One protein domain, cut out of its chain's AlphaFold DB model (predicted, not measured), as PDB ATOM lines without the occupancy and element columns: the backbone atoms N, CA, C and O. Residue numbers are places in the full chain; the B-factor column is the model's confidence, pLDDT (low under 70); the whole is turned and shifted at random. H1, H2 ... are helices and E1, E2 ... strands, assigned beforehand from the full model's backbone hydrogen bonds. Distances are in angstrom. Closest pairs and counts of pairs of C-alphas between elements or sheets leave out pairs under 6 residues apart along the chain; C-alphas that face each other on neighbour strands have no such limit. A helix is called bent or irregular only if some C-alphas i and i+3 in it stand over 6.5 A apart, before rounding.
ATOM      1  N   LEU A 277      -5.267 -28.864  46.045       89.88
ATOM      2  CA  LEU A 277      -5.316 -28.536  44.621       89.88
ATOM      3  C   LEU A 277      -6.007 -29.699  43.882       89.88
ATOM      4  O   LEU A 277      -5.856 -30.854  44.283       89.88
ATOM      5  N   ASP A 278      -6.774 -29.403  42.835       87.25
ATOM      6  CA  ASP A 278      -7.308 -30.399  41.887       87.25
ATOM      7  C   ASP A 278      -6.833 -30.039  40.469       87.25
ATOM      8  O   ASP A 278      -6.461 -28.888  40.208       87.25
ATOM      9  N   GLN A 279      -6.851 -31.002  39.547       86.25
ATOM     10  CA  GLN A 279      -6.515 -30.745  38.145       86.25
ATOM     11  C   GLN A 279      -7.769 -30.473  37.316       86.25
ATOM     12  O   GLN A 279      -8.779 -31.167  37.398       86.25
ATOM     13  N   THR A 280      -7.685 -29.434  36.498       86.25
ATOM     14  CA  THR A 280      -8.686 -29.073  35.491       86.25
ATOM     15  C   THR A 280      -8.601 -30.009  34.284       86.25
ATOM     16  O   THR A 280      -7.581 -30.667  34.071       86.25
ATOM     17  N   ILE A 281      -9.622 -30.008  33.418       83.50
ATOM     18  CA  ILE A 281      -9.612 -30.802  32.170       83.50
ATOM     19  C   ILE A 281      -8.384 -30.486  31.286       83.50
ATOM     20  O   ILE A 281      -7.882 -31.362  30.586       83.50
ATOM     21  N   ASN A 282      -7.858 -29.259  31.362       83.31
ATOM     22  CA  ASN A 282      -6.687 -28.810  30.600       83.31
ATOM     23  C   ASN A 282      -5.346 -29.073  31.323       83.31
ATOM     24  O   ASN A 282      -4.315 -28.553  30.902       83.31
ATOM     25  N   GLY A 283      -5.343 -29.819  32.433       85.00
ATOM     26  CA  GLY A 283      -4.145 -30.138  33.221       85.00
ATOM     27  C   GLY A 283      -3.590 -28.984  34.067       85.00
ATOM     28  O   GLY A 283      -2.578 -29.158  34.742       85.00
ATOM     29  N   GLN A 284      -4.232 -27.811  34.066       88.50
ATOM     30  CA  GLN A 284      -3.895 -26.717  34.983       88.50
ATOM     31  C   GLN A 284      -4.382 -27.051  36.399       88.50
ATOM     32  O   GLN A 284      -5.439 -27.665  36.553       88.50
ATOM     33  N   GLU A 285      -3.653 -26.619  37.424       90.88
ATOM     34  CA  GLU A 285      -4.062 -26.769  38.823       90.88
ATOM     35  C   GLU A 285      -5.030 -25.659  39.249       90.88
ATOM     36  O   GLU A 285      -4.923 -24.507  38.808       90.88
ATOM     37  N   ILE A 286      -5.965 -25.996  40.139       93.06
ATOM     38  CA  ILE A 286      -6.892 -25.032  40.730       93.06
ATOM     39  C   ILE A 286      -7.131 -25.330  42.225       93.06
ATOM     40  O   ILE A 286      -7.356 -26.490  42.588       93.06
ATOM     41  N   PRO A 287      -7.057 -24.322  43.115       94.25
ATOM     42  CA  PRO A 287      -7.212 -24.530  44.551       94.25
ATOM     43  C   PRO A 287      -8.668 -24.732  44.983       94.25
ATOM     44  O   PRO A 287      -9.606 -24.183  44.399       94.25
ATOM     45  N   PHE A 288      -8.836 -25.495  46.064       94.31
ATOM     46  CA  PHE A 288     -10.101 -25.729  46.751       94.31
ATOM     47  C   PHE A 288      -9.975 -25.355  48.231       94.31
ATOM     48  O   PHE A 288      -9.045 -25.790  48.912       94.31
ATOM     49  N   LEU A 289     -10.939 -24.595  48.748       95.06
ATOM     50  CA  LEU A 289     -11.038 -24.242  50.166       95.06
ATOM     51  C   LEU A 289     -11.889 -25.253  50.937       95.06
ATOM     52  O   LEU A 289     -12.869 -25.782  50.409       95.06
ATOM     53  N   ALA A 290     -11.570 -25.459  52.216       93.12
ATOM     54  CA  ALA A 290     -12.467 -26.159  53.131       93.12
ATOM     55  C   ALA A 290     -13.813 -25.404  53.237       93.12
ATOM     56  O   ALA A 290     -13.810 -24.170  53.196       93.12
ATOM     57  N   PRO A 291     -14.969 -26.075  53.423       92.38
ATOM     58  CA  PRO A 291     -16.279 -25.421  53.333       92.38
ATOM     59  C   PRO A 291     -16.474 -24.260  54.321       92.38
ATOM     60  O   PRO A 291     -17.097 -23.260  53.980       92.38
ATOM     61  N   SER A 292     -15.884 -24.356  55.517       92.88
ATOM     62  CA  SER A 292     -15.892 -23.296  56.534       92.88
ATOM     63  C   SER A 292     -15.098 -22.050  56.141       92.88
ATOM     64  O   SER A 292     -15.431 -20.948  56.568       92.88
ATOM     65  N   ASP A 293     -14.033 -22.211  55.361       94.38
ATOM     66  CA  ASP A 293     -13.188 -21.099  54.918       94.38
ATOM     67  C   ASP A 293     -13.698 -20.526  53.599       94.38
ATOM     68  O   ASP A 293     -13.670 -19.316  53.403       94.38
ATOM     69  N   LYS A 294     -14.302 -21.375  52.764       95.00
ATOM     70  CA  LYS A 294     -15.097 -20.968  51.612       95.00
ATOM     71  C   LYS A 294     -16.275 -20.066  52.002       95.00
ATOM     72  O   LYS A 294     -16.516 -19.061  51.339       95.00
ATOM     73  N   GLU A 295     -16.995 -20.399  53.075       93.94
ATOM     74  CA  GLU A 295     -18.094 -19.571  53.580       93.94
ATOM     75  C   GLU A 295     -17.593 -18.171  53.978       93.94
ATOM     76  O   GLU A 295     -18.115 -17.169  53.490       93.94
ATOM     77  N   LYS A 296     -16.512 -18.092  54.767       94.81
ATOM     78  CA  LYS A 296     -15.851 -16.823  55.134       94.81
ATOM     79  C   LYS A 296     -15.331 -16.054  53.911       94.81
ATOM     80  O   LYS A 296     -15.427 -14.830  53.873       94.81
ATOM     81  N   PHE A 297     -14.780 -16.755  52.918       95.38
ATOM     82  CA  PHE A 297     -14.288 -16.178  51.664       95.38
ATOM     83  C   PHE A 297     -15.412 -15.467  50.906       95.38
ATOM     84  O   PHE A 297     -15.264 -14.297  50.559       95.38
ATOM     85  N   LEU A 298     -16.569 -16.120  50.731       94.75
ATOM     86  CA  LEU A 298     -17.729 -15.508  50.075       94.75
ATOM     87  C   LEU A 298     -18.350 -14.380  50.919       94.75
ATOM     88  O   LEU A 298     -18.636 -13.313  50.376       94.75
ATOM     89  N   GLN A 299     -18.462 -14.560  52.242       94.19
ATOM     90  CA  GLN A 299     -18.922 -13.515  53.172       94.19
ATOM     91  C   GLN A 299     -18.038 -12.256  53.143       94.19
ATOM     92  O   GLN A 299     -18.539 -11.153  53.351       94.19
ATOM     93  N   LYS A 300     -16.731 -12.392  52.872       93.94
ATOM     94  CA  LYS A 300     -15.819 -11.255  52.674       93.94
ATOM     95  C   LYS A 300     -15.894 -10.687  51.249       93.94
ATOM     96  O   LYS A 300     -15.751  -9.478  51.068       93.94
ATOM     97  N   ALA A 301     -16.108 -11.534  50.242       94.56
ATOM     98  CA  ALA A 301     -16.140 -11.149  48.833       94.56
ATOM     99  C   ALA A 301     -17.342 -10.266  48.470       94.56
ATOM    100  O   ALA A 301     -17.164  -9.265  47.776       94.56
ATOM    101  N   GLU A 302     -18.541 -10.596  48.958       94.69
ATOM    102  CA  GLU A 302     -19.764  -9.837  48.663       94.69
ATOM    103  C   GLU A 302     -19.661  -8.339  49.038       94.69
ATOM    104  O   GLU A 302     -19.860  -7.499  48.157       94.69
ATOM    105  N   PRO A 303     -19.291  -7.943  50.276       94.38
ATOM    106  CA  PRO A 303     -19.120  -6.530  50.618       94.38
ATOM    107  C   PRO A 303     -17.865  -5.896  49.998       94.38
ATOM    108  O   PRO A 303     -17.815  -4.677  49.877       94.38
ATOM    109  N   TYR A 304     -16.856  -6.685  49.603       94.19
ATOM    110  CA  TYR A 304     -15.650  -6.164  48.948       94.19
ATOM    111  C   TYR A 304     -15.913  -5.719  47.502       94.19
ATOM    112  O   TYR A 304     -15.464  -4.644  47.111       94.19
ATOM    113  N   LEU A 305     -16.643  -6.528  46.726       92.94
ATOM    114  CA  LEU A 305     -17.063  -6.172  45.364       92.94
ATOM    115  C   LEU A 305     -18.275  -5.228  45.357       92.94
ATOM    116  O   LEU A 305     -18.510  -4.535  44.371       92.94
ATOM    117  N   GLY A 306     -19.040  -5.204  46.451       93.56
ATOM    118  CA  GLY A 306     -20.376  -4.624  46.515       93.56
ATOM    119  C   GLY A 306     -21.423  -5.663  46.106       93.56
ATOM    120  O   GLY A 306     -21.291  -6.305  45.063       93.56
ATOM    121  N   SER A 307     -22.469  -5.819  46.925       92.25
ATOM    122  CA  SER A 307     -23.472  -6.890  46.782       92.25
ATOM    123  C   SER A 307     -24.076  -6.946  45.372       92.25
ATOM    124  O   SER A 307     -24.087  -8.006  44.746       92.25
ATOM    125  N   ASP A 308     -24.461  -5.799  44.806       90.62
ATOM    126  CA  ASP A 308     -25.028  -5.721  43.456       90.62
ATOM    127  C   ASP A 308     -24.074  -6.271  42.379       90.62
ATOM    128  O   ASP A 308     -24.492  -7.034  41.509       90.62
ATOM    129  N   ILE A 309     -22.785  -5.918  42.446       93.38
ATOM    130  CA  ILE A 309     -21.763  -6.362  41.484       93.38
ATOM    131  C   ILE A 309     -21.476  -7.852  41.675       93.38
ATOM    132  O   ILE A 309     -21.440  -8.592  40.691       93.38
ATOM    133  N   PHE A 310     -21.340  -8.305  42.925       95.62
ATOM    134  CA  PHE A 310     -21.155  -9.715  43.266       95.62
ATOM    135  C   PHE A 310     -22.274 -10.579  42.659       95.62
ATOM    136  O   PHE A 310     -21.998 -11.514  41.905       95.62
ATOM    137  N   HIS A 311     -23.541 -10.227  42.899       94.50
ATOM    138  CA  HIS A 311     -24.687 -11.002  42.407       94.50
ATOM    139  C   HIS A 311     -24.880 -10.903  40.888       94.50
ATOM    140  O   HIS A 311     -25.279 -11.891  40.270       94.50
ATOM    141  N   VAL A 312     -24.537  -9.775  40.252       93.94
ATOM    142  CA  VAL A 312     -24.511  -9.654  38.778       93.94
ATOM    143  C   VAL A 312     -23.441 -10.555  38.161       93.94
ATOM    144  O   VAL A 312     -23.726 -11.256  37.191       93.94
ATOM    145  N   MET A 313     -22.229 -10.579  38.719       95.62
ATOM    146  CA  MET A 313     -21.149 -11.435  38.217       95.62
ATOM    147  C   MET A 313     -21.463 -12.921  38.418       95.62
ATOM    148  O   MET A 313     -21.264 -13.711  37.495       95.62
ATOM    149  N   VAL A 314     -22.037 -13.308  39.564       96.31
ATOM    150  CA  VAL A 314     -22.520 -14.683  39.779       96.31
ATOM    151  C   VAL A 314     -23.634 -15.043  38.785       96.31
ATOM    152  O   VAL A 314     -23.598 -16.139  38.229       96.31
ATOM    153  N   ALA A 315     -24.578 -14.138  38.491       95.94
ATOM    154  CA  ALA A 315     -25.635 -14.373  37.501       95.94
ATOM    155  C   ALA A 315     -25.092 -14.568  36.072       95.94
ATOM    156  O   ALA A 315     -25.534 -15.480  35.367       95.94
ATOM    157  N   ASP A 316     -24.133 -13.740  35.648       94.88
ATOM    158  CA  ASP A 316     -23.503 -13.825  34.325       94.88
ATOM    159  C   ASP A 316     -22.703 -15.127  34.174       94.88
ATOM    160  O   ASP A 316     -22.907 -15.880  33.218       94.88
ATOM    161  N   ARG A 317     -21.870 -15.465  35.170       95.88
ATOM    162  CA  ARG A 317     -21.101 -16.719  35.190       95.88
ATOM    163  C   ARG A 317     -21.994 -17.955  35.264       95.88
ATOM    164  O   ARG A 317     -21.714 -18.931  34.567       95.88
ATOM    165  N   LEU A 318     -23.094 -17.904  36.018       96.81
ATOM    166  CA  LEU A 318     -24.094 -18.973  36.043       96.81
ATOM    167  C   LEU A 318     -24.733 -19.162  34.669       96.81
ATOM    168  O   LEU A 318     -24.863 -20.294  34.214       96.81
ATOM    169  N   MET A 319     -25.071 -18.075  33.969       94.94
ATOM    170  CA  MET A 319     -25.592 -18.159  32.606       94.94
ATOM    171  C   MET A 319     -24.563 -18.765  31.638       94.94
ATOM    172  O   MET A 319     -24.933 -19.589  30.804       94.94
ATOM    173  N   THR A 320     -23.277 -18.410  31.753       93.94
ATOM    174  CA  THR A 320     -22.193 -19.039  30.974       93.94
ATOM    175  C   THR A 320     -22.089 -20.539  31.265       93.94
ATOM    176  O   THR A 320     -22.003 -21.343  30.338       93.94
ATOM    177  N   PHE A 321     -22.140 -20.940  32.539       96.19
ATOM    178  CA  PHE A 321     -22.074 -22.347  32.933       96.19
ATOM    179  C   PHE A 321     -23.287 -23.152  32.451       96.19
ATOM    180  O   PHE A 321     -23.124 -24.266  31.958       96.19
ATOM    181  N   VAL A 322     -24.487 -22.568  32.525       95.38
ATOM    182  CA  VAL A 322     -25.723 -23.142  31.977       95.38
ATOM    183  C   VAL A 322     -25.560 -23.471  30.492       95.38
ATOM    184  O   VAL A 322     -25.881 -24.589  30.095       95.38
ATOM    185  N   TRP A 323     -24.996 -22.567  29.684       91.50
ATOM    186  CA  TRP A 323     -24.744 -22.850  28.266       91.50
ATOM    187  C   TRP A 323     -23.689 -23.936  28.047       91.50
ATOM    188  O   TRP A 323     -23.926 -24.833  27.245       91.50
ATOM    189  N   ASN A 324     -22.596 -23.943  28.816       92.38
ATOM    190  CA  ASN A 324     -21.595 -25.017  28.745       92.38
ATOM    191  C   ASN A 324     -22.188 -26.403  29.061       92.38
ATOM    192  O   ASN A 324     -21.772 -27.393  28.466       92.38
ATOM    193  N   VAL A 325     -23.157 -26.494  29.979       93.81
ATOM    194  CA  VAL A 325     -23.894 -27.740  30.257       93.81
ATOM    195  C   VAL A 325     -24.841 -28.083  29.099       93.81
ATOM    196  O   VAL A 325     -24.851 -29.225  28.648       93.81
ATOM    197  N   ILE A 326     -25.596 -27.108  28.584       93.00
ATOM    198  CA  ILE A 326     -26.535 -27.310  27.469       93.00
ATOM    199  C   ILE A 326     -25.822 -27.808  26.208       93.00
ATOM    200  O   ILE A 326     -26.249 -28.811  25.643       93.00
ATOM    201  N   ASP A 327     -24.734 -27.158  25.790       91.12
ATOM    202  CA  ASP A 327     -23.996 -27.557  24.589       91.12
ATOM    203  C   ASP A 327     -23.254 -28.894  24.793       91.12
ATOM    204  O   ASP A 327     -23.220 -29.711  23.877       91.12
ATOM    205  N   ARG A 328     -22.722 -29.181  25.996       90.44
ATOM    206  CA  ARG A 328     -22.001 -30.442  26.280       90.44
ATOM    207  C   ARG A 328     -22.895 -31.686  26.302       90.44
ATOM    208  O   ARG A 328     -22.396 -32.776  26.035       90.44
ATOM    209  N   PHE A 329     -24.173 -31.544  26.653       91.62
ATOM    210  CA  PHE A 329     -25.138 -32.652  26.704       91.62
ATOM    211  C   PHE A 329     -26.248 -32.537  25.649       91.62
ATOM    212  O   PHE A 329     -27.255 -33.229  25.755       91.62
ATOM    213  N   GLU A 330     -26.070 -31.658  24.656       90.94
ATOM    214  CA  GLU A 330     -27.016 -31.409  23.554       90.94
ATOM    215  C   GLU A 330     -28.465 -31.182  24.039       90.94
ATOM    216  O   GLU A 330     -29.442 -31.659  23.459       90.94
ATOM    217  N   ILE A 331     -28.614 -30.449  25.150       89.31
ATOM    218  CA  ILE A 331     -29.894 -30.318  25.848       89.31
ATOM    219  C   ILE A 331     -30.862 -29.473  25.015       89.31
ATOM    220  O   ILE A 331     -30.732 -28.253  24.907       89.31
ATOM    221  N   MET A 332     -31.907 -30.117  24.499       85.56
ATOM    222  CA  MET A 332     -33.046 -29.464  23.850       85.56
ATOM    223  C   MET A 332     -33.913 -28.729  24.885       85.56
ATOM    224  O   MET A 332     -34.969 -29.216  25.282       85.56
ATOM    225  N   VAL A 333     -33.455 -27.562  25.354       83.12
ATOM    226  CA  VAL A 333     -34.158 -26.763  26.370       83.12
ATOM    227  C   VAL A 333     -35.461 -26.202  25.804       83.12
ATOM    228  O   VAL A 333     -35.479 -25.199  25.092       83.12
ATOM    229  N   SER A 334     -36.564 -26.851  26.168       84.19
ATOM    230  CA  SER A 334     -37.921 -26.339  25.948       84.19
ATOM    231  C   SER A 334     -38.379 -25.445  27.106       84.19
ATOM    232  O   SER A 334     -38.968 -24.387  26.890       84.19
ATOM    233  N   GLN A 335     -38.039 -25.835  28.338       90.25
ATOM    234  CA  GLN A 335     -38.387 -25.117  29.556       90.25
ATOM    235  C   GLN A 335     -37.272 -25.234  30.606       90.25
ATOM    236  O   GLN A 335     -36.654 -26.286  30.761       90.25
ATOM    237  N   VAL A 336     -37.053 -24.154  31.362       94.31
ATOM    238  CA  VAL A 336     -36.146 -24.113  32.520       94.31
ATOM    239  C   VAL A 336     -36.953 -23.956  33.806       94.31
ATOM    240  O   VAL A 336     -37.851 -23.114  33.883       94.31
ATOM    241  N   VAL A 337     -36.624 -24.728  34.841       95.81
ATOM    242  CA  VAL A 337     -37.152 -24.505  36.197       95.81
ATOM    243  C   VAL A 337     -36.071 -23.878  37.071       95.81
ATOM    244  O   VAL A 337     -34.990 -24.437  37.221       95.81
ATOM    245  N   VAL A 338     -36.357 -22.719  37.661       95.69
ATOM    246  CA  VAL A 338     -35.462 -22.014  38.588       95.69
ATOM    247  C   VAL A 338     -35.979 -22.194  40.012       95.69
ATOM    248  O   VAL A 338     -37.127 -21.874  40.324       95.69
ATOM    249  N   LEU A 339     -35.120 -22.732  40.869       94.62
ATOM    250  CA  LEU A 339     -35.406 -23.078  42.253       94.62
ATOM    251  C   LEU A 339     -34.671 -22.106  43.172       94.62
ATOM    252  O   LEU A 339     -33.441 -22.093  43.237       94.62
ATOM    253  N   ASP A 340     -35.447 -21.288  43.866       91.25
ATOM    254  CA  ASP A 340     -34.977 -20.148  44.646       91.25
ATOM    255  C   ASP A 340     -35.490 -20.224  46.098       91.25
ATOM    256  O   ASP A 340     -36.268 -21.113  46.446       91.25
ATOM    257  N   SER A 341     -35.078 -19.314  46.978       87.56
ATOM    258  CA  SER A 341     -35.667 -19.187  48.315       87.56
ATOM    259  C   SER A 341     -35.596 -17.752  48.844       87.56
ATOM    260  O   SER A 341     -34.862 -16.914  48.335       87.56
ATOM    261  N   ALA A 342     -36.324 -17.476  49.929       83.38
ATOM    262  CA  ALA A 342     -36.285 -16.177  50.604       83.38
ATOM    263  C   ALA A 342     -34.918 -15.825  51.239       83.38
ATOM    264  O   ALA A 342     -34.765 -14.715  51.738       83.38
ATOM    265  N   THR A 343     -33.944 -16.748  51.257       84.81
ATOM    266  CA  THR A 343     -32.579 -16.484  51.748       84.81
ATOM    267  C   THR A 343     -31.603 -16.097  50.636       84.81
ATOM    268  O   THR A 343     -30.443 -15.821  50.931       84.81
ATOM    269  N   VAL A 344     -32.022 -16.117  49.368       84.44
ATOM    270  CA  VAL A 344     -31.202 -15.670  48.233       84.44
ATOM    271  C   VAL A 344     -31.371 -14.171  48.038       84.44
ATOM    272  O   VAL A 344     -32.451 -13.617  48.245       84.44
ATOM    273  N   ASN A 345     -30.298 -13.502  47.615       88.50
ATOM    274  CA  ASN A 345     -30.377 -12.106  47.225       88.50
ATOM    275  C   ASN A 345     -31.292 -11.961  45.993       88.50
ATOM    276  O   ASN A 345     -31.023 -12.520  44.930       88.50
ATOM    277  N   THR A 346     -32.366 -11.181  46.123       86.75
ATOM    278  CA  THR A 346     -33.369 -10.990  45.061       86.75
ATOM    279  C   THR A 346     -32.779 -10.429  43.766       86.75
ATOM    280  O   THR A 346     -33.339 -10.665  42.693       86.75
ATOM    281  N   TYR A 347     -31.639  -9.735  43.837       87.94
ATOM    282  CA  TYR A 347     -30.923  -9.204  42.684       87.94
ATOM    283  C   TYR A 347     -30.238 -10.306  41.862       87.94
ATOM    284  O   TYR A 347     -30.316 -10.264  40.635       87.94
ATOM    285  N   LEU A 348     -29.676 -11.344  42.503       92.00
ATOM    286  CA  LEU A 348     -29.157 -12.538  41.815       92.00
ATOM    287  C   LEU A 348     -30.269 -13.204  40.999       92.00
ATOM    288  O   LEU A 348     -30.118 -13.420  39.796       92.00
ATOM    289  N   THR A 349     -31.413 -13.462  41.639       92.00
ATOM    290  CA  THR A 349     -32.586 -14.060  40.990       92.00
ATOM    291  C   THR A 349     -33.089 -13.195  39.834       92.00
ATOM    292  O   THR A 349     -33.289 -13.703  38.729       92.00
ATOM    293  N   ALA A 350     -33.265 -11.887  40.046       90.44
ATOM    294  CA  ALA A 350     -33.754 -10.972  39.015       90.44
ATOM    295  C   ALA A 350     -32.800 -10.878  37.814       90.44
ATOM    296  O   ALA A 350     -33.248 -10.937  36.666       90.44
ATOM    297  N   MET A 351     -31.489 -10.778  38.054       92.12
ATOM    298  CA  MET A 351     -30.484 -10.705  36.993       92.12
ATOM    299  C   MET A 351     -30.369 -12.020  36.226       92.12
ATOM    300  O   MET A 351     -30.395 -12.005  34.995       92.12
ATOM    301  N   PHE A 352     -30.336 -13.161  36.915       94.31
ATOM    302  CA  PHE A 352     -30.290 -14.469  36.266       94.31
ATOM    303  C   PHE A 352     -31.539 -14.735  35.408       94.31
ATOM    304  O   PHE A 352     -31.427 -15.085  34.231       94.31
ATOM    305  N   LEU A 353     -32.734 -14.467  35.942       93.12
ATOM    306  CA  LEU A 353     -33.976 -14.584  35.175       93.12
ATOM    307  C   LEU A 353     -34.040 -13.603  34.003       93.12
ATOM    308  O   LEU A 353     -34.560 -13.963  32.948       93.12
ATOM    309  N   ARG A 354     -33.487 -12.391  34.132       91.12
ATOM    310  CA  ARG A 354     -33.345 -11.453  33.012       91.12
ATOM    311  C   ARG A 354     -32.419 -12.020  31.931       91.12
ATOM    312  O   ARG A 354     -32.765 -11.949  30.754       91.12
ATOM    313  N   HIS A 355     -31.290 -12.632  32.298       90.12
ATOM    314  CA  HIS A 355     -30.400 -13.289  31.336       90.12
ATOM    315  C   HIS A 355     -31.078 -14.451  30.593       90.12
ATOM    316  O   HIS A 355     -30.851 -14.577  29.387       90.12
ATOM    317  N   ILE A 356     -31.913 -15.254  31.263       90.12
ATOM    318  CA  ILE A 356     -32.697 -16.329  30.629       90.12
ATOM    319  C   ILE A 356     -33.825 -15.751  29.756       90.12
ATOM    320  O   ILE A 356     -33.936 -16.085  28.577       90.12
ATOM    321  N   SER A 357     -34.629 -14.832  30.297       89.00
ATOM    322  CA  SER A 357     -35.776 -14.225  29.607       89.00
ATOM    323  C   SER A 357     -35.357 -13.460  28.344       89.00
ATOM    324  O   SER A 357     -36.099 -13.449  27.364       89.00
ATOM    325  N   ASN A 358     -34.157 -12.870  28.318       87.94
ATOM    326  CA  ASN A 358     -33.594 -12.229  27.125       87.94
ATOM    327  C   ASN A 358     -33.314 -13.209  25.960       87.94
ATOM    328  O   ASN A 358     -33.152 -12.747  24.835       87.94
ATOM    329  N   ARG A 359     -33.265 -14.533  26.199       85.88
ATOM    330  CA  ARG A 359     -33.162 -15.590  25.165       85.88
ATOM    331  C   ARG A 359     -34.512 -16.233  24.794       85.88
ATOM    332  O   ARG A 359     -34.530 -17.235  24.087       85.88
ATOM    333  N   ALA A 360     -35.632 -15.704  25.296       86.06
ATOM    334  CA  ALA A 360     -36.975 -16.286  25.153       86.06
ATOM    335  C   ALA A 360     -37.158 -17.716  25.701       86.06
ATOM    336  O   ALA A 360     -38.150 -18.375  25.391       86.06
ATOM    337  N   CYS A 361     -36.256 -18.199  26.558       87.31
ATOM    338  CA  CYS A 361     -36.424 -19.499  27.201       87.31
ATOM    339  C   CYS A 361     -37.618 -19.456  28.170       87.31
ATOM    340  O   CYS A 361     -37.645 -18.654  29.111       87.31
ATOM    341  N   GLN A 362     -38.601 -20.337  27.966       91.31
ATOM    342  CA  GLN A 362     -39.745 -20.443  28.863       91.31
ATOM    343  C   GLN A 362     -39.269 -20.892  30.247       91.31
ATOM    344  O   GLN A 362     -38.601 -21.914  30.391       91.31
ATOM    345  N   THR A 363     -39.597 -20.116  31.276       94.12
ATOM    346  CA  THR A 363     -39.031 -20.296  32.616       94.12
ATOM    347  C   THR A 363     -40.133 -20.400  33.658       94.12
ATOM    348  O   THR A 363     -41.080 -19.615  33.640       94.12
ATOM    349  N   VAL A 364     -40.014 -21.334  34.599       94.50
ATOM    350  CA  VAL A 364     -40.838 -21.365  35.818       94.50
ATOM    351  C   VAL A 364     -39.951 -21.134  37.032       94.50
ATOM    352  O   VAL A 364     -38.983 -21.862  37.209       94.50
ATOM    353  N   ILE A 365     -40.288 -20.153  37.873       93.88
ATOM    354  CA  ILE A 365     -39.607 -19.932  39.158       93.88
ATOM    355  C   ILE A 365     -40.477 -20.380  40.333       93.88
ATOM    356  O   ILE A 365     -41.669 -20.070  40.382       93.88
ATOM    357  N   TYR A 366     -39.860 -21.077  41.290       93.31
ATOM    358  CA  TYR A 366     -40.474 -21.535  42.535       93.31
ATOM    359  C   TYR A 366     -39.542 -21.319  43.741       93.31
ATOM    360  O   TYR A 366     -38.342 -21.565  43.617       93.31
ATOM    361  N   PRO A 367     -40.056 -20.922  44.927       84.62
ATOM    362  CA  PRO A 367     -41.368 -20.334  45.216       84.62
ATOM    363  C   PRO A 367     -41.325 -18.791  45.167       84.62
ATOM    364  O   PRO A 367     -42.322 -18.128  45.468       84.62
ATOM    365  N   CYS A 368     -40.145 -18.225  44.878       79.12
ATOM    366  CA  CYS A 368     -39.803 -16.823  45.083       79.12
ATOM    367  C   CYS A 368     -40.756 -15.869  44.357       79.12
ATOM    368  O   CYS A 368     -41.239 -16.152  43.260       79.12
ATOM    369  N   THR A 369     -41.034 -14.727  44.990       71.88
ATOM    370  CA  THR A 369     -41.857 -13.675  44.394       71.88
ATOM    371  C   THR A 369     -40.977 -12.679  43.671       71.88
ATOM    372  O   THR A 369     -40.248 -11.912  44.294       71.88
ATOM    373  N   LEU A 370     -41.092 -12.690  42.345       72.88
ATOM    374  CA  LEU A 370     -40.584 -11.616  41.511       72.88
ATOM    375  C   LEU A 370     -41.249 -10.307  41.945       72.88
ATOM    376  O   LEU A 370     -42.466 -10.252  42.127       72.88
ATOM    377  N   GLY A 371     -40.432  -9.274  42.145       70.19
ATOM    378  CA  GLY A 371     -40.900  -7.919  42.432       70.19
ATOM    379  C   GLY A 371     -41.530  -7.260  41.193       70.19
ATOM    380  O   GLY A 371     -42.170  -7.934  40.391       70.19
ATOM    381  N   PRO A 372     -41.331  -5.952  40.960       68.62
ATOM    382  CA  PRO A 372     -41.948  -5.232  39.838       68.62
ATOM    383  C   PRO A 372     -41.354  -5.568  38.447       68.62
ATOM    384  O   PRO A 372     -41.476  -4.774  37.518       68.62
ATOM    385  N   TYR A 373     -40.687  -6.713  38.283       78.94
ATOM    386  CA  TYR A 373     -40.006  -7.101  37.046       78.94
ATOM    387  C   TYR A 373     -40.967  -7.787  36.054       78.94
ATOM    388  O   TYR A 373     -41.298  -8.961  36.219       78.94
ATOM    389  N   ASP A 374     -41.366  -7.078  34.990       81.00
ATOM    390  CA  ASP A 374     -42.065  -7.658  33.827       81.00
ATOM    391  C   ASP A 374     -41.092  -8.517  32.996       81.00
ATOM    392  O   ASP A 374     -40.326  -8.004  32.175       81.00
ATOM    393  N   LEU A 375     -41.092  -9.831  33.237       85.88
ATOM    394  CA  LEU A 375     -40.281 -10.811  32.509       85.88
ATOM    395  C   LEU A 375     -41.194 -11.710  31.648       85.88
ATOM    396  O   LEU A 375     -41.761 -12.678  32.158       85.88
ATOM    397  N   PRO A 376     -41.343 -11.437  30.335       82.88
ATOM    398  CA  PRO A 376     -42.452 -11.953  29.514       82.88
ATOM    399  C   PRO A 376     -42.424 -13.463  29.218       82.88
ATOM    400  O   PRO A 376     -43.379 -13.978  28.625       82.88
ATOM    401  N   PHE A 377     -41.346 -14.153  29.602       88.38
ATOM    402  CA  PHE A 377     -41.150 -15.601  29.453       88.38
ATOM    403  C   PHE A 377     -41.059 -16.341  30.800       88.38
ATOM    404  O   PHE A 377     -40.847 -17.554  30.817       88.38
ATOM    405  N   VAL A 378     -41.226 -15.638  31.931       91.06
ATOM    406  CA  VAL A 378     -41.090 -16.205  33.279       91.06
ATOM    407  C   VAL A 378     -42.456 -16.318  33.959       91.06
ATOM    408  O   VAL A 378     -43.158 -15.331  34.155       91.06
ATOM    409  N   ARG A 379     -42.826 -17.534  34.370       91.25
ATOM    410  CA  ARG A 379     -44.023 -17.831  35.166       91.25
ATOM    411  C   ARG A 379     -43.622 -18.119  36.612       91.25
ATOM    412  O   ARG A 379     -42.976 -19.128  36.882       91.25
ATOM    413  N   GLN A 380     -44.040 -17.282  37.557       91.19
ATOM    414  CA  GLN A 380     -43.933 -17.626  38.977       91.19
ATOM    415  C   GLN A 380     -44.952 -18.716  39.337       91.19
ATOM    416  O   GLN A 380     -46.112 -18.642  38.930       91.19
ATOM    417  N   VAL A 381     -44.538 -19.685  40.153       92.38
ATOM    418  CA  VAL A 381     -45.432 -20.614  40.857       92.38
ATOM    419  C   VAL A 381     -45.096 -20.631  42.348       92.38
ATOM    420  O   VAL A 381     -43.942 -20.445  42.735       92.38
ATOM    421  N   ARG A 382     -46.101 -20.813  43.209       90.44
ATOM    422  CA  ARG A 382     -45.922 -20.773  44.680       90.44
ATOM    423  C   ARG A 382     -46.106 -22.129  45.344       90.44
ATOM    424  O   ARG A 382     -45.722 -22.305  46.497       90.44
ATOM    425  N   ARG A 383     -46.698 -23.078  44.624       91.00
ATOM    426  CA  ARG A 383     -47.032 -24.422  45.094       91.00
ATOM    427  C   ARG A 383     -46.305 -25.472  44.261       91.00
ATOM    428  O   ARG A 383     -46.068 -25.267  43.074       91.00
ATOM    429  N   ILE A 384     -45.947 -26.591  44.886       92.50
ATOM    430  CA  ILE A 384     -45.207 -27.683  44.225       92.50
ATOM    431  C   ILE A 384     -46.096 -28.331  43.154       92.50
ATOM    432  O   ILE A 384     -45.626 -28.744  42.103       92.50
ATOM    433  N   GLU A 385     -47.406 -28.335  43.384       92.88
ATOM    434  CA  GLU A 385     -48.434 -28.863  42.490       92.88
ATOM    435  C   GLU A 385     -48.593 -28.035  41.199       92.88
ATOM    436  O   GLU A 385     -49.135 -28.536  40.218       92.88
ATOM    437  N   GLU A 386     -48.123 -26.780  41.196       93.19
ATOM    438  CA  GLU A 386     -48.128 -25.861  40.045       93.19
ATOM    439  C   GLU A 386     -46.840 -25.955  39.200       93.19
ATOM    440  O   GLU A 386     -46.753 -25.342  38.124       93.19
ATOM    441  N   LEU A 387     -45.828 -26.696  39.670       94.94
ATOM    442  CA  LEU A 387     -44.636 -26.983  38.880       94.94
ATOM    443  C   LEU A 387     -45.011 -27.831  37.651       94.94
ATOM    444  O   LEU A 387     -45.912 -28.673  37.728       94.94
ATOM    445  N   PRO A 388     -44.331 -27.631  36.506       93.25
ATOM    446  CA  PRO A 388     -44.459 -28.534  35.366       93.25
ATOM    447  C   PRO A 388     -44.114 -29.983  35.764       93.25
ATOM    448  O   PRO A 388     -43.478 -30.229  36.790       93.25
ATOM    449  N   LYS A 389     -44.543 -30.952  34.954       91.06
ATOM    450  CA  LYS A 389     -44.216 -32.382  35.132       91.06
ATOM    451  C   LYS A 389     -43.589 -32.998  33.885       91.06
ATOM    452  O   LYS A 389     -42.781 -33.911  33.998       91.06
ATOM    453  N   ASP A 390     -43.918 -32.445  32.726       88.00
ATOM    454  CA  ASP A 390     -43.457 -32.890  31.417       88.00
ATOM    455  C   ASP A 390     -42.423 -31.903  30.849       88.00
ATOM    456  O   ASP A 390     -42.433 -30.719  31.192       88.00
ATOM    457  N   ASN A 391     -41.556 -32.379  29.950       85.00
ATOM    458  CA  ASN A 391     -40.602 -31.567  29.174       85.00
ATOM    459  C   ASN A 391     -39.595 -30.723  29.990       85.00
ATOM    460  O   ASN A 391     -39.062 -29.733  29.495       85.00
ATOM    461  N   ILE A 392     -39.274 -31.118  31.225       91.19
ATOM    462  CA  ILE A 392     -38.243 -30.446  32.033       91.19
ATOM    463  C   ILE A 392     -36.894 -31.119  31.787       91.19
ATOM    464  O   ILE A 392     -36.567 -32.119  32.420       91.19
ATOM    465  N   GLN A 393     -36.093 -30.561  30.879       91.31
ATOM    466  CA  GLN A 393     -34.716 -31.027  30.680       91.31
ATOM    467  C   GLN A 393     -33.716 -30.370  31.647       91.31
ATOM    468  O   GLN A 393     -32.670 -30.954  31.927       91.31
ATOM    469  N   LEU A 394     -34.020 -29.165  32.149       95.25
ATOM    470  CA  LEU A 394     -33.066 -28.326  32.877       95.25
ATOM    471  C   LEU A 394     -33.679 -27.658  34.116       95.25
ATOM    472  O   LEU A 394     -34.714 -26.990  34.048       95.25
ATOM    473  N   ILE A 395     -32.981 -27.793  35.241       96.19
ATOM    474  CA  ILE A 395     -33.333 -27.199  36.530       96.19
ATOM    475  C   ILE A 395     -32.110 -26.456  37.082       96.19
ATOM    476  O   ILE A 395     -31.015 -27.011  37.126       96.19
ATOM    477  N   VAL A 396     -32.288 -25.214  37.534       96.69
ATOM    478  CA  VAL A 396     -31.221 -24.390  38.124       96.69
ATOM    479  C   VAL A 396     -31.569 -24.036  39.566       96.69
ATOM    480  O   VAL A 396     -32.620 -23.463  39.835       96.69
ATOM    481  N   VAL A 397     -30.678 -24.367  40.494       95.25
ATOM    482  CA  VAL A 397     -30.831 -24.174  41.938       95.25
ATOM    483  C   VAL A 397     -29.995 -22.984  42.388       95.25
ATOM    484  O   VAL A 397     -28.774 -23.081  42.519       95.25
ATOM    485  N   LEU A 398     -30.673 -21.874  42.677       93.19
ATOM    486  CA  LEU A 398     -30.079 -20.698  43.315       93.19
ATOM    487  C   LEU A 398     -29.948 -20.893  44.834       93.19
ATOM    488  O   LEU A 398     -29.021 -20.364  45.439       93.19
ATOM    489  N   CYS A 399     -30.830 -21.697  45.450       86.00
ATOM    490  CA  CYS A 399     -30.739 -22.027  46.874       86.00
ATOM    491  C   CYS A 399     -30.944 -23.517  47.183       86.00
ATOM    492  O   CYS A 399     -32.044 -24.030  46.978       86.00
ATOM    493  N   PRO A 400     -29.975 -24.214  47.807       84.56
ATOM    494  CA  PRO A 400     -30.172 -25.597  48.245       84.56
ATOM    495  C   PRO A 400     -31.257 -25.782  49.324       84.56
ATOM    496  O   PRO A 400     -31.792 -26.881  49.470       84.56
ATOM    497  N   SER A 401     -31.612 -24.730  50.075       86.25
ATOM    498  CA  SER A 401     -32.605 -24.798  51.166       86.25
ATOM    499  C   SER A 401     -34.013 -25.184  50.690       86.25
ATOM    500  O   SER A 401     -34.741 -25.868  51.407       86.25
ATOM    501  N   VAL A 402     -34.375 -24.821  49.455       87.56
ATOM    502  CA  VAL A 402     -35.682 -25.131  48.852       87.56
ATOM    503  C   VAL A 402     -35.835 -26.609  48.476       87.56
ATOM    504  O   VAL A 402     -36.947 -27.088  48.266       87.56
ATOM    505  N   LEU A 403     -34.732 -27.361  48.398       89.12
ATOM    506  CA  LEU A 403     -34.731 -28.710  47.836       89.12
ATOM    507  C   LEU A 403     -35.455 -29.740  48.709       89.12
ATOM    508  O   LEU A 403     -35.924 -30.743  48.181       89.12
ATOM    509  N   GLY A 404     -35.563 -29.518  50.024       89.06
ATOM    510  CA  GLY A 404     -36.197 -30.462  50.955       89.06
ATOM    511  C   GLY A 404     -37.607 -30.894  50.511       89.06
ATOM    512  O   GLY A 404     -37.800 -32.078  50.234       89.06
ATOM    513  N   PRO A 405     -38.568 -29.958  50.379       88.81
ATOM    514  CA  PRO A 405     -39.930 -30.254  49.923       88.81
ATOM    515  C   PRO A 405     -40.041 -30.815  48.494       88.81
ATOM    516  O   PRO A 405     -40.889 -31.664  48.233       88.81
ATOM    517  N   ILE A 406     -39.191 -30.367  47.563       92.81
ATOM    518  CA  ILE A 406     -39.304 -30.695  46.126       92.81
ATOM    519  C   ILE A 406     -38.448 -31.884  45.672       92.81
ATOM    520  O   ILE A 406     -38.602 -32.337  44.541       92.81
ATOM    521  N   ARG A 407     -37.586 -32.438  46.537       94.06
ATOM    522  CA  ARG A 407     -36.736 -33.618  46.260       94.06
ATOM    523  C   ARG A 407     -37.497 -34.777  45.618       94.06
ATOM    524  O   ARG A 407     -36.948 -35.441  44.746       94.06
ATOM    525  N   LYS A 408     -38.740 -35.020  46.050       93.38
ATOM    526  CA  LYS A 408     -39.600 -36.045  45.450       93.38
ATOM    527  C   LYS A 408     -40.009 -35.661  44.026       93.38
ATOM    528  O   LYS A 408     -39.754 -36.433  43.115       93.38
ATOM    529  N   TRP A 409     -40.553 -34.456  43.833       95.38
ATOM    530  CA  TRP A 409     -40.950 -33.961  42.511       95.38
ATOM    531  C   TRP A 409     -39.795 -34.036  41.499       95.38
ATOM    532  O   TRP A 409     -40.010 -34.573  40.425       95.38
ATOM    533  N   ILE A 410     -38.569 -33.626  41.862       95.12
ATOM    534  CA  ILE A 410     -37.391 -33.717  40.969       95.12
ATOM    535  C   ILE A 410     -37.095 -35.172  40.550       95.12
ATOM    536  O   ILE A 410     -36.731 -35.417  39.402       95.12
ATOM    537  N   ARG A 411     -37.229 -36.138  41.471       93.19
ATOM    538  CA  ARG A 411     -36.964 -37.566  41.209       93.19
ATOM    539  C   ARG A 411     -38.062 -38.259  40.408       93.19
ATOM    540  O   ARG A 411     -37.768 -39.239  39.734       93.19
ATOM    541  N   ASP A 412     -39.290 -37.758  40.490       93.69
ATOM    542  CA  ASP A 412     -40.443 -38.291  39.762       93.69
ATOM    543  C   ASP A 412     -40.467 -37.819  38.281       93.69
ATOM    544  O   ASP A 412     -41.319 -38.263  37.513       93.69
ATOM    545  N   LEU A 413     -39.543 -36.936  37.860       92.75
ATOM    546  CA  LEU A 413     -39.407 -36.464  36.473       92.75
ATOM    547  C   LEU A 413     -38.742 -37.505  35.559       92.75
ATOM    548  O   LEU A 413     -37.734 -38.120  35.912       92.75
ATOM    549  N   SER A 414     -39.276 -37.641  34.343       87.94
ATOM    550  CA  SER A 414     -38.741 -38.509  33.290       87.94
ATOM    551  C   SER A 414     -38.741 -37.778  31.937       87.94
ATOM    552  O   SER A 414     -39.788 -37.250  31.556       87.94
ATOM    553  N   PRO A 415     -37.618 -37.743  31.187       88.69
ATOM    554  CA  PRO A 415     -36.291 -38.256  31.552       88.69
ATOM    555  C   PRO A 415     -35.665 -37.493  32.736       88.69
ATOM    556  O   PRO A 415     -36.151 -36.438  33.135       88.69
ATOM    557  N   SER A 416     -34.583 -38.032  33.308       90.44
ATOM    558  CA  SER A 416     -33.914 -37.410  34.461       90.44
ATOM    559  C   SER A 416     -33.321 -36.040  34.077       90.44
ATOM    560  O   SER A 416     -32.503 -35.982  33.152       90.44
ATOM    561  N   PRO A 417     -33.705 -34.944  34.758       93.00
ATOM    562  CA  PRO A 417     -33.301 -33.593  34.383       93.00
ATOM    563  C   PRO A 417     -31.831 -33.322  34.710       93.00
ATOM    564  O   PRO A 417     -31.273 -33.879  35.657       93.00
ATOM    565  N   HIS A 418     -31.229 -32.385  33.980       94.56
ATOM    566  CA  HIS A 418     -29.953 -31.782  34.353       94.56
ATOM    567  C   HIS A 418     -30.179 -30.744  35.456       94.56
ATOM    568  O   HIS A 418     -30.960 -29.805  35.288       94.56
ATOM    569  N   LEU A 419     -29.496 -30.912  36.586       95.00
ATOM    570  CA  LEU A 419     -29.638 -30.082  37.780       95.00
ATOM    571  C   LEU A 419     -28.356 -29.275  38.009       95.00
ATOM    572  O   LEU A 419     -27.316 -29.826  38.361       95.00
ATOM    573  N   ILE A 420     -28.426 -27.960  37.818       96.12
ATOM    574  CA  ILE A 420     -27.302 -27.033  37.994       96.12
ATOM    575  C   ILE A 420     -27.410 -26.370  39.365       96.12
ATOM    576  O   ILE A 420     -28.433 -25.767  39.672       96.12
ATOM    577  N   CYS A 421     -26.362 -26.458  40.180       94.06
ATOM    578  CA  CYS A 421     -26.325 -25.926  41.544       94.06
ATOM    579  C   CYS A 421     -25.125 -24.998  41.764       94.06
ATOM    580  O   CYS A 421     -24.063 -25.177  41.165       94.06
ATOM    581  N   ILE A 422     -25.285 -24.030  42.665       93.69
ATOM    582  CA  ILE A 422     -24.204 -23.155  43.132       93.69
ATOM    583  C   ILE A 422     -23.564 -23.774  44.390       93.69
ATOM    584  O   ILE A 422     -24.271 -24.232  45.288       93.69
ATOM    585  N   GLU A 423     -22.231 -23.794  44.442       91.12
ATOM    586  CA  GLU A 423     -21.335 -24.290  45.507       91.12
ATOM    587  C   GLU A 423     -21.411 -25.773  45.907       91.12
ATOM    588  O   GLU A 423     -20.379 -26.366  46.238       91.12
ATOM    589  N   LYS A 424     -22.589 -26.405  45.902       85.06
ATOM    590  CA  LYS A 424     -22.752 -27.770  46.418       85.06
ATOM    591  C   LYS A 424     -23.766 -28.608  45.623       85.06
ATOM    592  O   LYS A 424     -24.908 -28.166  45.475       85.06
ATOM    593  N   PRO A 425     -23.408 -29.834  45.185       83.50
ATOM    594  CA  PRO A 425     -24.365 -30.777  44.613       83.50
ATOM    595  C   PRO A 425     -25.320 -31.310  45.703       83.50
ATOM    596  O   PRO A 425     -24.893 -31.534  46.841       83.50
ATOM    597  N   PRO A 426     -26.617 -31.497  45.403       83.00
ATOM    598  CA  PRO A 426     -27.602 -31.906  46.399       83.00
ATOM    599  C   PRO A 426     -27.873 -33.417  46.483       83.00
ATOM    600  O   PRO A 426     -28.620 -33.822  47.385       83.00
ATOM    601  N   GLU A 427     -27.297 -34.231  45.594       87.38
ATOM    602  CA  GLU A 427     -27.389 -35.699  45.573       87.38
ATOM    603  C   GLU A 427     -28.850 -36.198  45.438       87.38
ATOM    604  O   GLU A 427     -29.380 -37.002  46.219       87.38
ATOM    605  N   ILE A 428     -29.550 -35.650  44.443       88.06
ATOM    606  CA  ILE A 428     -30.953 -35.912  44.106       88.06
ATOM    607  C   ILE A 428     -31.075 -36.751  42.829       88.06
ATOM    608  O   ILE A 428     -31.877 -37.690  42.837       88.06
ATOM    609  N   VAL A 429     -30.310 -36.420  41.779       89.00
ATOM    610  CA  VAL A 429     -30.341 -37.047  40.438       89.00
ATOM    611  C   VAL A 429     -28.939 -37.456  39.951       89.00
ATOM    612  O   VAL A 429     -27.947 -37.237  40.637       89.00
ATOM    613  N   VAL A 430     -28.848 -38.090  38.775       86.62
ATOM    614  CA  VAL A 430     -27.563 -38.519  38.174       86.62
ATOM    615  C   VAL A 430     -26.841 -37.360  37.473       86.62
ATOM    616  O   VAL A 430     -25.614 -37.262  37.528       86.62
ATOM    617  N   ASN A 431     -27.601 -36.476  36.824       90.69
ATOM    618  CA  ASN A 431     -27.095 -35.364  36.022       90.69
ATOM    619  C   ASN A 431     -26.982 -34.087  36.874       90.69
ATOM    620  O   ASN A 431     -27.755 -33.146  36.698       90.69
ATOM    621  N   GLU A 432     -26.052 -34.063  37.830       91.50
ATOM    622  CA  GLU A 432     -25.821 -32.895  38.696       91.50
ATOM    623  C   GLU A 432     -24.547 -32.141  38.316       91.50
ATOM    624  O   GLU A 432     -23.462 -32.716  38.212       91.50
ATOM    625  N   HIS A 433     -24.665 -30.827  38.143       94.25
ATOM    626  CA  HIS A 433     -23.571 -29.944  37.752       94.25
ATOM    627  C   HIS A 433     -23.401 -28.841  38.801       94.25
ATOM    628  O   HIS A 433     -24.385 -28.294  39.294       94.25
ATOM    629  N   THR A 434     -22.162 -28.512  39.171       94.06
ATOM    630  CA  THR A 434     -21.866 -27.563  40.262       94.06
ATOM    631  C   THR A 434     -20.977 -26.422  39.786       94.06
ATOM    632  O   THR A 434     -19.886 -26.665  39.273       94.06
ATOM    633  N   MET A 435     -21.414 -25.184  40.013       96.12
ATOM    634  CA  MET A 435     -20.613 -23.975  39.817       96.12
ATOM    635  C   MET A 435     -20.089 -23.465  41.165       96.12
ATOM    636  O   MET A 435     -20.877 -23.195  42.067       96.12
ATOM    637  N   MET A 436     -18.776 -23.302  41.293       95.88
ATOM    638  CA  MET A 436     -18.087 -22.784  42.479       95.88
ATOM    639  C   MET A 436     -17.542 -21.379  42.183       95.88
ATOM    640  O   MET A 436     -16.932 -21.148  41.144       95.88
ATOM    641  N   VAL A 437     -17.777 -20.424  43.079       96.06
ATOM    642  CA  VAL A 437     -17.531 -18.992  42.857       96.06
ATOM    643  C   VAL A 437     -16.141 -18.576  43.359       96.06
ATOM    644  O   VAL A 437     -15.833 -18.688  44.546       96.06
ATOM    645  N   GLY A 438     -15.286 -18.093  42.457       94.88
ATOM    646  CA  GLY A 438     -13.911 -17.631  42.692       94.88
ATOM    647  C   GLY A 438     -12.881 -18.751  42.890       94.88
ATOM    648  O   GLY A 438     -11.849 -18.772  42.229       94.88
ATOM    649  N   VAL A 439     -13.162 -19.689  43.795       94.44
ATOM    650  CA  VAL A 439     -12.258 -20.785  44.203       94.44
ATOM    651  C   VAL A 439     -13.059 -22.083  44.349       94.44
ATOM    652  O   VAL A 439     -14.262 -22.032  44.614       94.44
ATOM    653  N   GLY A 440     -12.429 -23.249  44.185       94.19
ATOM    654  CA  GLY A 440     -13.085 -24.536  44.420       94.19
ATOM    655  C   GLY A 440     -13.515 -24.731  45.882       94.19
ATOM    656  O   GLY A 440     -12.990 -24.091  46.795       94.19
ATOM    657  N   THR A 441     -14.453 -25.650  46.114       93.06
ATOM    658  CA  THR A 441     -15.005 -25.947  47.446       93.06
ATOM    659  C   THR A 441     -14.830 -27.425  47.767       93.06
ATOM    660  O   THR A 441     -15.445 -28.286  47.128       93.06
ATOM    661  N   ASP A 442     -13.974 -27.748  48.742       89.69
ATOM    662  CA  ASP A 442     -13.722 -29.131  49.145       89.69
ATOM    663  C   ASP A 442     -14.852 -29.675  50.023       89.69
ATOM    664  O   ASP A 442     -14.789 -29.761  51.251       89.69
ATOM    665  N   ASN A 443     -15.924 -30.091  49.361       80.25
ATOM    666  CA  ASN A 443     -16.893 -30.976  49.972       80.25
ATOM    667  C   ASN A 443     -16.227 -32.353  50.185       80.25
ATOM    668  O   ASN A 443     -16.251 -33.176  49.272       80.25
ATOM    669  N   ASN A 444     -15.699 -32.620  51.389       55.81
ATOM    670  CA  ASN A 444     -14.977 -33.849  51.797       55.81
ATOM    671  C   ASN A 444     -15.664 -35.207  51.475       55.81
ATOM    672  O   ASN A 444     -15.051 -36.259  51.637       55.81
ATOM    673  N   GLY A 445     -16.932 -35.228  51.042       53.16
ATOM    674  CA  GLY A 445     -17.614 -36.430  50.529       53.16
ATOM    675  C   GLY A 445     -17.477 -36.660  49.013       53.16
ATOM    676  O   GLY A 445     -17.712 -37.766  48.530       53.16
ATOM    677  N   SER A 446     -17.080 -35.638  48.250       48.66
ATOM    678  CA  SER A 446     -17.206 -35.591  46.784       48.66
ATOM    679  C   SER A 446     -16.157 -36.392  46.004       48.66
ATOM    680  O   SER A 446     -16.377 -36.680  44.831       48.66
ATOM    681  N   GLN A 447     -15.079 -36.867  46.642       45.03
ATOM    682  CA  GLN A 447     -14.163 -37.851  46.033       45.03
ATOM    683  C   GLN A 447     -14.827 -39.220  45.762       45.03
ATOM    684  O   GLN A 447     -14.238 -40.068  45.098       45.03
ATOM    685  N   LYS A 448     -16.062 -39.441  46.241       42.91
ATOM    686  CA  LYS A 448     -16.903 -40.596  45.887       42.91
ATOM    687  C   LYS A 448     -17.928 -40.314  44.780       42.91
ATOM    688  O   LYS A 448     -18.822 -41.135  44.580       42.91
ATOM    689  N   HIS A 449     -17.807 -39.219  44.022       46.41
ATOM    690  CA  HIS A 449     -18.518 -39.140  42.744       46.41
ATOM    691  C   HIS A 449     -18.015 -40.255  41.821       46.41
ATOM    692  O   HIS A 449     -16.836 -40.325  41.475       46.41
ATOM    693  N   ASN A 450     -18.924 -41.172  41.483       43.22
ATOM    694  CA  ASN A 450     -18.645 -42.309  40.616       43.22
ATOM    695  C   ASN A 450     -17.990 -41.844  39.310       43.22
ATOM    696  O   ASN A 450     -18.472 -40.908  38.680       43.22
ATOM    697  N   LYS A 451     -17.025 -42.622  38.803       46.78
ATOM    698  CA  LYS A 451     -16.472 -42.479  37.437       46.78
ATOM    699  C   LYS A 451     -17.526 -42.582  36.310       46.78
ATOM    700  O   LYS A 451     -17.187 -42.415  35.147       46.78
ATOM    701  N   ASN A 452     -18.785 -42.846  36.667       45.69
ATOM    702  CA  ASN A 452     -19.936 -43.002  35.786       45.69
ATOM    703  C   ASN A 452     -20.957 -41.845  35.908       45.69
ATOM    704  O   ASN A 452     -22.031 -41.948  35.322       45.69
ATOM    705  N   SER A 453     -20.705 -40.782  36.692       60.44
ATOM    706  CA  SER A 453     -21.610 -39.622  36.722       60.44
ATOM    707  C   SER A 453     -21.275 -38.628  35.611       60.44
ATOM    708  O   SER A 453     -20.159 -38.120  35.545       60.44
ATOM    709  N   ASN A 454     -22.281 -38.249  34.816       75.00
ATOM    710  CA  ASN A 454     -22.218 -37.159  33.826       75.00
ATOM    711  C   ASN A 454     -22.138 -35.758  34.478       75.00
ATOM    712  O   ASN A 454     -22.554 -34.754  33.905       75.00
ATOM    713  N   SER A 455     -21.633 -35.675  35.707       86.00
ATOM    714  CA  SER A 455     -21.514 -34.437  36.462       86.00
ATOM    715  C   SER A 455     -20.460 -33.520  35.850       86.00
ATOM    716  O   SER A 455     -19.403 -33.975  35.419       86.00
ATOM    717  N   VAL A 456     -20.720 -32.215  35.869       90.56
ATOM    718  CA  VAL A 456     -19.747 -31.195  35.451       90.56
ATOM    719  C   VAL A 456     -19.541 -30.259  36.623       90.56
ATOM    720  O   VAL A 456     -20.508 -29.731  37.166       90.56
ATOM    721  N   ARG A 457     -18.291 -30.052  37.028       91.56
ATOM    722  CA  ARG A 457     -17.937 -29.067  38.049       91.56
ATOM    723  C   ARG A 457     -17.165 -27.951  37.372       91.56
ATOM    724  O   ARG A 457     -16.368 -28.221  36.478       91.56
ATOM    725  N   ALA A 458     -17.405 -26.716  37.777       93.69
ATOM    726  CA  ALA A 458     -16.637 -25.585  37.290       93.69
ATOM    727  C   ALA A 458     -16.340 -24.595  38.411       93.69
ATOM    728  O   ALA A 458     -17.167 -24.404  39.301       93.69
ATOM    729  N   VAL A 459     -15.184 -23.942  38.335       95.44
ATOM    730  CA  VAL A 459     -14.879 -22.735  39.109       95.44
ATOM    731  C   VAL A 459     -14.992 -21.533  38.173       95.44
ATOM    732  O   VAL A 459     -14.541 -21.591  37.028       95.44
ATOM    733  N   VAL A 460     -15.625 -20.457  38.635       96.50
ATOM    734  CA  VAL A 460     -15.846 -19.229  37.854       96.50
ATOM    735  C   VAL A 460     -15.164 -18.036  38.497       96.50
ATOM    736  O   VAL A 460     -15.264 -17.865  39.708       96.50
ATOM    737  N   ASP A 461     -14.532 -17.179  37.698       95.88
ATOM    738  CA  ASP A 461     -14.025 -15.904  38.201       95.88
ATOM    739  C   ASP A 461     -15.118 -14.823  38.182       95.88
ATOM    740  O   ASP A 461     -15.864 -14.661  37.208       95.88
ATOM    741  N   ILE A 462     -15.194 -14.083  39.286       95.12
ATOM    742  CA  ILE A 462     -16.079 -12.933  39.502       95.12
ATOM    743  C   ILE A 462     -15.307 -11.674  39.950       95.12
ATOM    744  O   ILE A 462     -15.924 -10.719  40.416       95.12
ATOM    745  N   GLY A 463     -13.974 -11.660  39.824       92.75
ATOM    746  CA  GLY A 463     -13.118 -10.514  40.148       92.75
ATOM    747  C   GLY A 463     -12.644 -10.443  41.604       92.75
ATOM    748  O   GLY A 463     -12.252  -9.371  42.063       92.75
ATOM    749  N   ILE A 464     -12.676 -11.552  42.354       93.44
ATOM    750  CA  ILE A 464     -12.111 -11.584  43.717       93.44
ATOM    751  C   ILE A 464     -10.576 -11.620  43.610       93.44
ATOM    752  O   ILE A 464     -10.054 -12.479  42.900       93.44
ATOM    753  N   PRO A 465      -9.826 -10.753  44.320       92.50
ATOM    754  CA  PRO A 465      -8.372 -10.730  44.223       92.50
ATOM    755  C   PRO A 465      -7.745 -12.071  44.614       92.50
ATOM    756  O   PRO A 465      -7.883 -12.524  45.751       92.50
ATOM    757  N   PHE A 466      -6.979 -12.673  43.701       92.81
ATOM    758  CA  PHE A 466      -6.278 -13.937  43.963       92.81
ATOM    759  C   PHE A 466      -5.269 -13.829  45.120       92.81
ATOM    760  O   PHE A 466      -4.975 -14.828  45.766       92.81
ATOM    761  N   THR A 467      -4.816 -12.616  45.459       90.69
ATOM    762  CA  THR A 467      -3.969 -12.311  46.628       90.69
ATOM    763  C   THR A 467      -4.636 -12.558  47.988       90.69
ATOM    764  O   THR A 467      -3.979 -12.436  49.018       90.69
ATOM    765  N   TRP A 468      -5.929 -12.902  48.021       92.75
ATOM    766  CA  TRP A 468      -6.596 -13.426  49.220       92.75
ATOM    767  C   TRP A 468      -6.251 -14.895  49.495       92.75
ATOM    768  O   TRP A 468      -6.563 -15.402  50.568       92.75
ATOM    769  N   MET A 469      -5.634 -15.595  48.549       92.69
ATOM    770  CA  MET A 469      -5.133 -16.950  48.760       92.69
ATOM    771  C   MET A 469      -3.677 -16.931  49.254       92.69
ATOM    772  O   MET A 469      -3.024 -15.884  49.285       92.69
ATOM    773  N   ASP A 470      -3.153 -18.095  49.634       90.25
ATOM    774  CA  ASP A 470      -1.706 -18.320  49.721       90.25
ATOM    775  C   ASP A 470      -1.008 -18.124  48.353       90.25
ATOM    776  O   ASP A 470      -1.648 -18.159  47.301       90.25
ATOM    777  N   THR A 471       0.310 -17.890  48.360       89.19
ATOM    778  CA  THR A 471       1.098 -17.522  47.164       89.19
ATOM    779  C   THR A 471       1.008 -18.541  46.025       89.19
ATOM    780  O   THR A 471       0.938 -18.150  44.854       89.19
ATOM    781  N   ASP A 472       0.990 -19.833  46.349       89.56
ATOM    782  CA  ASP A 472       0.973 -20.908  45.356       89.56
ATOM    783  C   ASP A 472      -0.423 -21.004  44.727       89.56
ATOM    784  O   ASP A 472      -0.574 -20.918  43.505       89.56
ATOM    785  N   SER A 473      -1.466 -21.027  45.560       93.44
ATOM    786  CA  SER A 473      -2.868 -20.960  45.139       93.44
ATOM    787  C   SER A 473      -3.176 -19.718  44.298       93.44
ATOM    788  O   SER A 473      -3.843 -19.821  43.265       93.44
ATOM    789  N   ALA A 474      -2.675 -18.546  44.697       91.81
ATOM    790  CA  ALA A 474      -2.829 -17.293  43.960       91.81
ATOM    791  C   ALA A 474      -2.156 -17.354  42.580       91.81
ATOM    792  O   ALA A 474      -2.718 -16.873  41.590       91.81
ATOM    793  N   SER A 475      -0.982 -17.984  42.494       91.12
ATOM    794  CA  SER A 475      -0.257 -18.202  41.237       91.12
ATOM    795  C   SER A 475      -0.999 -19.168  40.308       91.12
ATOM    796  O   SER A 475      -1.084 -18.920  39.103       91.12
ATOM    797  N   CYS A 476      -1.590 -20.234  40.858       91.00
ATOM    798  CA  CYS A 476      -2.416 -21.174  40.103       91.00
ATOM    799  C   CYS A 476      -3.689 -20.506  39.566       91.00
ATOM    800  O   CYS A 476      -3.939 -20.580  38.366       91.00
ATOM    801  N   LEU A 477      -4.436 -19.764  40.395       92.38
ATOM    802  CA  LEU A 477      -5.604 -18.990  39.945       92.38
ATOM    803  C   LEU A 477      -5.233 -17.985  38.845       92.38
ATOM    804  O   LEU A 477      -5.871 -17.972  37.795       92.38
ATOM    805  N   SER A 478      -4.153 -17.220  39.039       91.88
ATOM    806  CA  SER A 478      -3.668 -16.240  38.057       91.88
ATOM    807  C   SER A 478      -3.368 -16.878  36.699       91.88
ATOM    808  O   SER A 478      -3.744 -16.333  35.666       91.88
ATOM    809  N   ARG A 479      -2.723 -18.052  36.682       89.12
ATOM    810  CA  ARG A 479      -2.398 -18.789  35.450       89.12
ATOM    811  C   ARG A 479      -3.637 -19.410  34.796       89.12
ATOM    812  O   ARG A 479      -3.740 -19.427  33.572       89.12
ATOM    813  N   THR A 480      -4.551 -19.933  35.606       90.00
ATOM    814  CA  THR A 480      -5.724 -20.690  35.154       90.00
ATOM    815  C   THR A 480      -6.843 -19.782  34.630       90.00
ATOM    816  O   THR A 480      -7.507 -20.153  33.661       90.00
ATOM    817  N   PHE A 481      -7.011 -18.580  35.194       91.94
ATOM    818  CA  PHE A 481      -8.005 -17.586  34.756       91.94
ATOM    819  C   PHE A 481      -7.464 -16.531  33.765       91.94
ATOM    820  O   PHE A 481      -8.242 -15.754  33.220       91.94
ATOM    821  N   ALA A 482      -6.164 -16.528  33.440       85.12
ATOM    822  CA  ALA A 482      -5.580 -15.599  32.455       85.12
ATOM    823  C   ALA A 482      -6.197 -15.687  31.040       85.12
ATOM    824  O   ALA A 482      -6.072 -14.746  30.257       85.12
ATOM    825  N   THR A 483      -6.823 -16.814  30.690       79.19
ATOM    826  CA  THR A 483      -7.343 -17.101  29.339       79.19
ATOM    827  C   THR A 483      -8.843 -17.408  29.291       79.19
ATOM    828  O   THR A 483      -9.402 -17.541  28.203       79.19
ATOM    829  N   GLN A 484      -9.504 -17.546  30.442       85.88
ATOM    830  CA  GLN A 484     -10.884 -18.027  30.555       85.88
ATOM    831  C   GLN A 484     -11.498 -17.562  31.880       85.88
ATOM    832  O   GLN A 484     -10.829 -17.589  32.903       85.88
ATOM    833  N   ASN A 485     -12.788 -17.209  31.890       86.69
ATOM    834  CA  ASN A 485     -13.503 -16.786  33.110       86.69
ATOM    835  C   ASN A 485     -14.263 -17.938  33.801       86.69
ATOM    836  O   ASN A 485     -14.919 -17.745  34.825       86.69
ATOM    837  N   ILE A 486     -14.225 -19.132  33.209       90.06
ATOM    838  CA  ILE A 486     -14.820 -20.361  33.729       90.06
ATOM    839  C   ILE A 486     -13.898 -21.529  33.405       90.06
ATOM    840  O   ILE A 486     -13.379 -21.626  32.296       90.06
ATOM    841  N   VAL A 487     -13.701 -22.402  34.383       87.69
ATOM    842  CA  VAL A 487     -12.726 -23.488  34.345       87.69
ATOM    843  C   VAL A 487     -13.443 -24.764  34.752       87.69
ATOM    844  O   VAL A 487     -14.079 -24.782  35.803       87.69
ATOM    845  N   ILE A 488     -13.366 -25.821  33.943       85.38
ATOM    846  CA  ILE A 488     -14.036 -27.100  34.231       85.38
ATOM    847  C   ILE A 488     -13.065 -28.058  34.947       85.38
ATOM    848  O   ILE A 488     -11.914 -28.205  34.522       85.38
ATOM    849  N   CYS A 489     -13.554 -28.693  36.021       80.50
ATOM    850  CA  CYS A 489     -12.821 -29.574  36.945       80.50
ATOM    851  C   CYS A 489     -13.369 -31.013  36.939       80.50
ATOM    852  O   CYS A 489     -14.362 -31.289  37.664       80.50
TER     853      CYS A 489
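AT A GLANCE: This is residues 277 to 489 of the 489 residues of an uncharacterized protein of Thelazia callipaeda (UniProt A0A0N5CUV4). A strongly twisted sheet of eight strands curls round the long helix H2, with H3 beside H2 on the same face and H4 over the opposite face. Near the E10 edge, the small hairpin of E1 and E2, with H5 packed on it, makes a side part, and H1 leads from it to a corner with H2. The printed part has 213 residues with five named helices and ten named strands, in the order E1 E2 H1 H2 E3 H3 E4 E5 E6 H4 E7 E8 E9 H5 E10. The large sheet, E5 E4 E3 E6 E7 E8 E9 E10, is mixed, and the class is mixed, helices and strands. The whole is compact, with a radius of gyration of the C-alphas of 16.9 A and spans of 50 by 41 by 29 A.

HOW THE PARTS SIT: E1, residues 277 to 279, and E2, residues 285 to 289, form an antiparallel hairpin, with N 278 and O 286 at 3.0 A. H1, residues 291 to 305, is close to but not clearly touching H2, residues 307 to 328; their closest C-alphas, of Glu 302 and Phe 310, are 5.6 A apart. H2 and H3, residues 346 to 357, touch, the C-alphas of His 311 and Leu 348 being closest at 4.8 A; they run the same way at a tilt of 36 degrees, only just steep. In the large sheet, E3, residues 335 to 339, is parallel to E4, residues 362 to 366, with N 338 and O 364 at 2.8 A. E5, residues 378 to 380, is parallel to E4, with N 379 and O 363 at 2.8 A. E6, residues 392 to 397, is parallel to E3, with N 396 and O 337 at 2.8 A. H4, residues 400 to 411, is irregular, C-alphas 405 and 408 being 7.3 A apart; its height over the sheet is 9.1 A. E7, residues 418 to 422, is parallel to E6, with N 397 and O 420 at 2.8 A. E3, H3, E4 and E6, H4, E7 are strand-helix-strand units, parallel neighbour strands joined through a helix, with right-handed crossovers. E8, residues 432 to 437, is parallel to E7, with N 421 and O 433 at 2.8 A. E9, residues 456 to 460, is parallel to E8, with N 436 and O 458 at 2.8 A. H5, residues 471 to 481, comes closest to E2 at the C-alphas of Ser 473 and Pro 287, 5.7 A. E10, residues 486 to 488, is antiparallel to E9, with N 459 and O 487 at 2.9 A. Every O i to N i+4 pair is within hydrogen-bond range in H2, H3 and H5, against 9 of 11 in H1 and 3 of 8 in H4, where 4 of 9 O i to N i+3 pairs are.

IN THESE COORDINATES: E1 begins at C-alpha 277, (-5.316, -28.536, 44.621). H2 measures 31.3 A, H1 20.8 A and E8 16.7 A from first to last C-alpha. E10 ends at C-alpha 488, (-14.036, -27.100, 34.231).

THE WHOLE: The C-alphas farthest apart, of Glu 385 and Thr 471, are 51.0 A apart. The printed part has no cut. The links E4 to E5, E5 to E6 and E8 to E9 are long. Confidence is under 70 at residue 372 and residues 444 to 453.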